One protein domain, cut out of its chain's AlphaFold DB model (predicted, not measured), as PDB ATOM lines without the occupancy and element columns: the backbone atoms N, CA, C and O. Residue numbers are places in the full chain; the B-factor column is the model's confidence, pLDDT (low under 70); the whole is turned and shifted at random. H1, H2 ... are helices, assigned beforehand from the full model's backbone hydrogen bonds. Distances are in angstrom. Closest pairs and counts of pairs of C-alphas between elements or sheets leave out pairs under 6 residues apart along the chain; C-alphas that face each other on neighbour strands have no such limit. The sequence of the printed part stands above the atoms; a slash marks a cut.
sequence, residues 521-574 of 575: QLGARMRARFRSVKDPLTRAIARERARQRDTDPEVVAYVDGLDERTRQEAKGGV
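This is residues 521 to 574 of the 575 residues of an uncharacterized protein of Thalassiosira oceanica (UniProt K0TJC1). The longest helix, H3, is an arm that meets the end of H2 in a wide, open corner, while H1 folds back near H2 to make a small head. Residues 551 to 558 and 560 to 574 stick out, and this arm makes much of the length. The printed part has 54 residues and three named helices, H1, H2 and H3 in chain order; it is all helix, extended, with a radius of gyration of the C-alphas of 15.6 A and spans of 48 by 22 by 17 A.

H3, residues 553 to 572, is 28.2 A long and ends at C-alpha 572 (-27.507, 72.172, 17.723). H2, residues 536 to 551, is 22.3 A long. H1, residues 521 to 529, begins at C-alpha 521 (-16.306, 49.156, -4.178) and is 12.4 A long.

H3 and H2 are close but not clearly touching, the closest C-alphas being Arg 549 and Val 555, 6.7 A; they run the same way at a steep tilt of 62 degrees. H2 and H1 are close but not clearly touching, Met 526 and Arg 543 having the closest C-alphas, 6.2 A; they run opposite ways at a steep tilt of 51 degrees. H1 and H3 are apart. In H1, H2 and H3 every O i to N i+4 pair is within hydrogen-bond range.

The C-alphas farthest apart, Leu 537 and Val 574, are 49.0 A apart. The printed part has no cut and no long link. Residues 571 to 574 have pLDDT under 70.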
ATOM      1  N   GLN A 521     -16.680  48.484  -5.428       84.75
ATOM      2  CA  GLN A 521     -16.306  49.156  -4.178       84.75
ATOM      3  C   GLN A 521     -16.824  48.398  -2.950       84.75
ATOM      4  O   GLN A 521     -16.068  48.121  -2.012       84.75
ATOM      5  N   LEU A 522     -18.094  47.985  -2.975       84.62
ATOM      6  CA  LEU A 522     -18.680  47.154  -1.923       84.62
ATOM      7  C   LEU A 522     -17.960  45.806  -1.818       84.62
ATOM      8  O   LEU A 522     -17.619  45.369  -0.720       84.62
ATOM      9  N   GLY A 523     -17.660  45.167  -2.950       86.38
ATOM     10  CA  GLY A 523     -16.919  43.911  -2.998       86.38
ATOM     11  C   GLY A 523     -15.533  44.021  -2.360       86.38
ATOM     12  O   GLY A 523     -15.155  43.153  -1.572       86.38
ATOM     13  N   ALA A 524     -14.795  45.097  -2.641       86.94
ATOM     14  CA  ALA A 524     -13.496  45.364  -2.025       86.94
ATOM     15  C   ALA A 524     -13.612  45.537  -0.501       86.94
ATOM     16  O   ALA A 524     -12.909  44.854   0.250       86.94
ATOM     17  N   ARG A 525     -14.571  46.349  -0.036       87.88
ATOM     18  CA  ARG A 525     -14.842  46.551   1.397       87.88
ATOM     19  C   ARG A 525     -15.196  45.242   2.106       87.88
ATOM     20  O   ARG A 525     -14.669  44.946   3.177       87.88
ATOM     21  N   MET A 526     -16.049  44.422   1.496       87.62
ATOM     22  CA  MET A 526     -16.443  43.119   2.039       87.62
ATOM     23  C   MET A 526     -15.282  42.118   2.038       87.62
ATOM     24  O   MET A 526     -15.156  41.306   2.960       87.62
ATOM     25  N   ARG A 527     -14.397  42.167   1.033       88.19
ATOM     26  CA  ARG A 527     -13.173  41.356   1.029       88.19
ATOM     27  C   ARG A 527     -12.267  41.722   2.195       88.19
ATOM     28  O   ARG A 527     -11.868  40.805   2.906       88.19
ATOM     29  N   ALA A 528     -12.030  43.011   2.426       89.31
ATOM     30  CA  ALA A 528     -11.225  43.492   3.545       89.31
ATOM     31  C   ALA A 528     -11.840  43.103   4.902       89.31
ATOM     32  O   ALA A 528     -11.182  42.458   5.719       89.31
ATOM     33  N   ARG A 529     -13.134  43.394   5.107       90.44
ATOM     34  CA  ARG A 529     -13.856  43.122   6.364       90.44
ATOM     35  C   ARG A 529     -13.830  41.649   6.772       90.44
ATOM     36  O   ARG A 529     -13.710  41.342   7.952       90.44
ATOM     37  N   PHE A 530     -13.956  40.743   5.805       91.06
ATOM     38  CA  PHE A 530     -14.017  39.300   6.054       91.06
ATOM     39  C   PHE A 530     -12.738  38.560   5.640       91.06
ATOM     40  O   PHE A 530     -12.772  37.340   5.467       91.06
ATOM     41  N   ARG A 531     -11.612  39.266   5.467       90.62
ATOM     42  CA  ARG A 531     -10.328  38.664   5.061       90.62
ATOM     43  C   ARG A 531      -9.843  37.613   6.060       90.62
ATOM     44  O   ARG A 531      -9.334  36.579   5.647       90.62
ATOM     45  N   SER A 532     -10.059  37.849   7.353       92.56
ATOM     46  CA  SER A 532      -9.629  36.970   8.449       92.56
ATOM     47  C   SER A 532     -10.491  35.715   8.637       92.56
ATOM     48  O   SER A 532     -10.100  34.814   9.379       92.56
ATOM     49  N   VAL A 533     -11.651  35.619   7.973       92.44
ATOM     50  CA  VAL A 533     -12.490  34.415   8.027       92.44
ATOM     51  C   VAL A 533     -11.845  33.340   7.151       92.44
ATOM     52  O   VAL A 533     -11.864  33.437   5.923       92.44
ATOM     53  N   LYS A 534     -11.253  32.331   7.798       89.06
ATOM     54  CA  LYS A 534     -10.490  31.266   7.129       89.06
ATOM     55  C   LYS A 534     -11.370  30.369   6.258       89.06
ATOM     56  O   LYS A 534     -10.997  30.074   5.129       89.06
ATOM     57  N   ASP A 535     -12.534  29.967   6.769       94.00
ATOM     58  CA  ASP A 535     -13.449  29.080   6.048       94.00
ATOM     59  C   ASP A 535     -14.154  29.820   4.889       94.00
ATOM     60  O   ASP A 535     -14.884  30.791   5.137       94.00
ATOM     61  N   PRO A 536     -13.979  29.387   3.624       89.06
ATOM     62  CA  PRO A 536     -14.550  30.072   2.468       89.06
ATOM     63  C   PRO A 536     -16.080  30.134   2.471       89.06
ATOM     64  O   PRO A 536     -16.636  31.154   2.055       89.06
ATOM     65  N   LEU A 537     -16.760  29.086   2.953       92.25
ATOM     66  CA  LEU A 537     -18.223  29.018   2.966       92.25
ATOM     67  C   LEU A 537     -18.806  29.972   4.014       92.25
ATOM     68  O   LEU A 537     -19.671  30.790   3.702       92.25
ATOM     69  N   THR A 538     -18.270  29.944   5.232       90.56
ATOM     70  CA  THR A 538     -18.618  30.875   6.312       90.56
ATOM     71  C   THR A 538     -18.345  32.313   5.893       90.56
ATOM     72  O   THR A 538     -19.169  33.198   6.125       90.56
ATOM     73  N   ARG A 539     -17.219  32.555   5.213       92.38
ATOM     74  CA  ARG A 539     -16.872  33.868   4.662       92.38
ATOM     75  C   ARG A 539     -17.883  34.334   3.614       92.38
ATOM     76  O   ARG A 539     -18.273  35.498   3.644       92.38
ATOM     77  N   ALA A 540     -18.321  33.457   2.712       88.12
ATOM     78  CA  ALA A 540     -19.334  33.781   1.709       88.12
ATOM     79  C   ALA A 540     -20.699  34.090   2.349       88.12
ATOM     80  O   ALA A 540     -21.291  35.124   2.049       88.12
ATOM     81  N   ILE A 541     -21.150  33.262   3.298       90.62
ATOM     82  CA  ILE A 541     -22.410  33.470   4.032       90.62
ATOM     83  C   ILE A 541     -22.368  34.780   4.829       90.62
ATOM     84  O   ILE A 541     -23.333  35.543   4.824       90.62
ATOM     85  N   ALA A 542     -21.254  35.069   5.504       88.81
ATOM     86  CA  ALA A 542     -21.092  36.299   6.273       88.81
ATOM     87  C   ALA A 542     -21.098  37.548   5.376       88.81
ATOM     88  O   ALA A 542     -21.726  38.547   5.735       88.81
ATOM     89  N   ARG A 543     -20.460  37.477   4.197       88.75
ATOM     90  CA  ARG A 543     -20.508  38.543   3.183       88.75
ATOM     91  C   ARG A 543     -21.928  38.781   2.686       88.75
ATOM     92  O   ARG A 543     -22.345  39.933   2.649       88.75
ATOM     93  N   GLU A 544     -22.673  37.725   2.361       86.25
ATOM     94  CA  GLU A 544     -24.038  37.879   1.850       86.25
ATOM     95  C   GLU A 544     -24.992  38.416   2.920       86.25
ATOM     96  O   GLU A 544     -25.762  39.328   2.644       86.25
ATOM     97  N   ARG A 545     -24.876  37.958   4.173       88.25
ATOM     98  CA  ARG A 545     -25.657  38.516   5.292       88.25
ATOM     99  C   ARG A 545     -25.364  39.995   5.531       88.25
ATOM    100  O   ARG A 545     -26.282  40.760   5.815       88.25
ATOM    101  N   ALA A 546     -24.095  40.398   5.451       87.00
ATOM    102  CA  ALA A 546     -23.720  41.802   5.574       87.00
ATOM    103  C   ALA A 546     -24.268  42.623   4.402       87.00
ATOM    104  O   ALA A 546     -24.864  43.666   4.632       87.00
ATOM    105  N   ARG A 547     -24.148  42.116   3.169       84.44
ATOM    106  CA  ARG A 547     -24.710  42.755   1.973       84.44
ATOM    107  C   ARG A 547     -26.224  42.919   2.073       84.44
ATOM    108  O   ARG A 547     -26.723  44.000   1.797       84.44
ATOM    109  N   GLN A 548     -26.939  41.877   2.496       85.00
ATOM    110  CA  GLN A 548     -28.386  41.920   2.696       85.00
ATOM    111  C   GLN A 548     -28.759  42.984   3.728       85.00
ATOM    112  O   GLN A 548     -29.611  43.813   3.451       85.00
ATOM    113  N   ARG A 549     -28.074  43.025   4.879       83.50
ATOM    114  CA  ARG A 549     -28.307  44.064   5.894       83.50
ATOM    115  C   ARG A 549     -28.041  45.474   5.360       83.50
ATOM    116  O   ARG A 549     -28.811  46.376   5.653       83.50
ATOM    117  N   ASP A 550     -26.969  45.652   4.594       79.44
ATOM    118  CA  ASP A 550     -26.570  46.954   4.051       79.44
ATOM    119  C   ASP A 550     -27.461  47.404   2.869       79.44
ATOM    120  O   ASP A 550     -27.368  48.550   2.438       79.44
ATOM    121  N   THR A 551     -28.304  46.517   2.325       80.06
ATOM    122  CA  THR A 551     -29.227  46.802   1.205       80.06
ATOM    123  C   THR A 551     -30.703  46.704   1.588       80.06
ATOM    124  O   THR A 551     -31.561  47.009   0.762       80.06
ATOM    125  N   ASP A 552     -31.007  46.300   2.822       84.31
ATOM    126  CA  ASP A 552     -32.368  46.219   3.340       84.31
ATOM    127  C   ASP A 552     -32.942  47.642   3.501       84.31
ATOM    128  O   ASP A 552     -32.388  48.428   4.278       84.31
ATOM    129  N   PRO A 553     -34.027  48.003   2.785       83.38
ATOM    130  CA  PRO A 553     -34.573  49.358   2.800       83.38
ATOM    131  C   PRO A 553     -34.948  49.858   4.197       83.38
ATOM    132  O   PRO A 553     -34.799  51.049   4.473       83.38
ATOM    133  N   GLU A 554     -35.410  48.972   5.085       85.88
ATOM    134  CA  GLU A 554     -35.793  49.347   6.449       85.88
ATOM    135  C   GLU A 554     -34.560  49.667   7.294       85.88
ATOM    136  O   GLU A 554     -34.543  50.648   8.041       85.88
ATOM    137  N   VAL A 555     -33.494  48.875   7.138       82.62
ATOM    138  CA  VAL A 555     -32.219  49.103   7.827       82.62
ATOM    139  C   VAL A 555     -31.556  50.381   7.322       82.62
ATOM    140  O   VAL A 555     -31.095  51.179   8.138       82.62
ATOM    141  N   VAL A 556     -31.540  50.601   6.004       82.31
ATOM    142  CA  VAL A 556     -30.990  51.822   5.395       82.31
ATOM    143  C   VAL A 556     -31.744  53.054   5.896       82.31
ATOM    144  O   VAL A 556     -31.118  53.956   6.445       82.31
ATOM    145  N   ALA A 557     -33.079  53.060   5.824       83.50
ATOM    146  CA  ALA A 557     -33.888  54.188   6.292       83.50
ATOM    147  C   ALA A 557     -33.698  54.473   7.793       83.50
ATOM    148  O   ALA A 557     -33.660  55.631   8.218       83.50
ATOM    149  N   TYR A 558     -33.550  53.425   8.609       86.00
ATOM    150  CA  TYR A 558     -33.274  53.568  10.035       86.00
ATOM    151  C   TYR A 558     -31.893  54.184  10.309       86.00
ATOM    152  O   TYR A 558     -31.775  55.067  11.166       86.00
ATOM    153  N   VAL A 559     -30.858  53.737   9.590       80.94
ATOM    154  CA  VAL A 559     -29.490  54.271   9.700       80.94
ATOM    155  C   VAL A 559     -29.436  55.720   9.222       80.94
ATOM    156  O   VAL A 559     -28.932  56.566   9.956       80.94
ATOM    157  N   ASP A 560     -30.036  56.033   8.073       81.81
ATOM    158  CA  ASP A 560     -30.106  57.400   7.549       81.81
ATOM    159  C   ASP A 560     -30.806  58.335   8.545       81.81
ATOM    160  O   ASP A 560     -30.312  59.422   8.845       81.81
ATOM    161  N   GLY A 561     -31.909  57.884   9.155       84.44
ATOM    162  CA  GLY A 561     -32.603  58.641  10.196       84.44
ATOM    163  C   GLY A 561     -31.787  58.836  11.482       84.44
ATOM    164  O   GLY A 561     -31.998  59.809  12.209       84.44
ATOM    165  N   LEU A 562     -30.861  57.932  11.817       83.81
ATOM    166  CA  LEU A 562     -29.908  58.132  12.918       83.81
ATOM    167  C   LEU A 562     -28.812  59.132  12.544       83.81
ATOM    168  O   LEU A 562     -28.493  60.000  13.358       83.81
ATOM    169  N   ASP A 563     -28.272  59.053  11.332       81.12
ATOM    170  CA  ASP A 563     -27.243  59.974  10.846       81.12
ATOM    171  C   ASP A 563     -27.786  61.404  10.718       81.12
ATOM    172  O   ASP A 563     -27.114  62.358  11.112       81.12
ATOM    173  N   GLU A 564     -29.022  61.566  10.236       78.88
ATOM    174  CA  GLU A 564     -29.731  62.849  10.172       78.88
ATOM    175  C   GLU A 564     -29.873  63.468  11.572       78.88
ATOM    176  O   GLU A 564     -29.496  64.622  11.782       78.88
ATOM    177  N   ARG A 565     -30.336  62.679  12.554       81.38
ATOM    178  CA  ARG A 565     -30.445  63.106  13.959       81.38
ATOM    179  C   ARG A 565     -29.089  63.477  14.547       81.38
ATOM    180  O   ARG A 565     -28.954  64.549  15.122       81.38
ATOM    181  N   THR A 566     -28.067  62.660  14.311       80.69
ATOM    182  CA  THR A 566     -26.701  62.917  14.794       80.69
ATOM    183  C   THR A 566     -26.120  64.197  14.179       80.69
ATOM    184  O   THR A 566     -25.484  64.989  14.871       80.69
ATOM    185  N   ARG A 567     -26.367  64.459  12.886       78.38
ATOM    186  CA  ARG A 567     -25.968  65.713  12.217       78.38
ATOM    187  C   ARG A 567     -26.723  66.923  12.762       78.38
ATOM    188  O   ARG A 567     -26.136  68.000  12.852       78.38
ATOM    189  N   GLN A 568     -28.004  66.773  13.093       72.38
ATOM    190  CA  GLN A 568     -28.806  67.837  13.703       72.38
ATOM    191  C   GLN A 568     -28.345  68.134  15.136       72.38
ATOM    192  O   GLN A 568     -28.162  69.298  15.475       72.38
ATOM    193  N   GLU A 569     -28.060  67.108  15.939       76.88
ATOM    194  CA  GLU A 569     -27.495  67.243  17.288       76.88
ATOM    195  C   GLU A 569     -26.104  67.897  17.258       76.88
ATOM    196  O   GLU A 569     -25.835  68.819  18.027       76.88
ATOM    197  N   ALA A 570     -25.248  67.515  16.304       70.31
ATOM    198  CA  ALA A 570     -23.939  68.138  16.106       70.31
ATOM    199  C   ALA A 570     -24.028  69.618  15.680       70.31
ATOM    200  O   ALA A 570     -23.145  70.405  16.013       70.31
ATOM    201  N   LYS A 571     -25.091  70.015  14.965       65.75
ATOM    202  CA  LYS A 571     -25.358  71.418  14.602       65.75
ATOM    203  C   LYS A 571     -26.028  72.211  15.731       65.75
ATOM    204  O   LYS A 571     -25.824  73.417  15.810       65.75
ATOM    205  N   GLY A 572     -26.811  71.556  16.588       54.69
ATOM    206  CA  GLY A 572     -27.507  72.172  17.723       54.69
ATOM    207  C   GLY A 572     -26.642  72.370  18.974       54.69
ATOM    208  O   GLY A 572     -26.996  73.173  19.828       54.69
ATOM    209  N   GLY A 573     -25.503  71.678  19.082       51.72
ATOM    210  CA  GLY A 573     -24.567  71.786  20.211       51.72
ATOM    211  C   GLY A 573     -23.569  72.955  20.155       51.72
ATOM    212  O   GLY A 573     -22.662  72.997  20.980       51.72
ATOM    213  N   VAL A 574     -23.701  73.875  19.191       49.50
ATOM    214  CA  VAL A 574     -22.847  75.079  19.033       49.50
ATOM    215  C   VAL A 574     -23.637  76.366  19.346       49.50
ATOM    216  O   VAL A 574     -23.395  77.415  18.755       49.50
TER     217      VAL A 574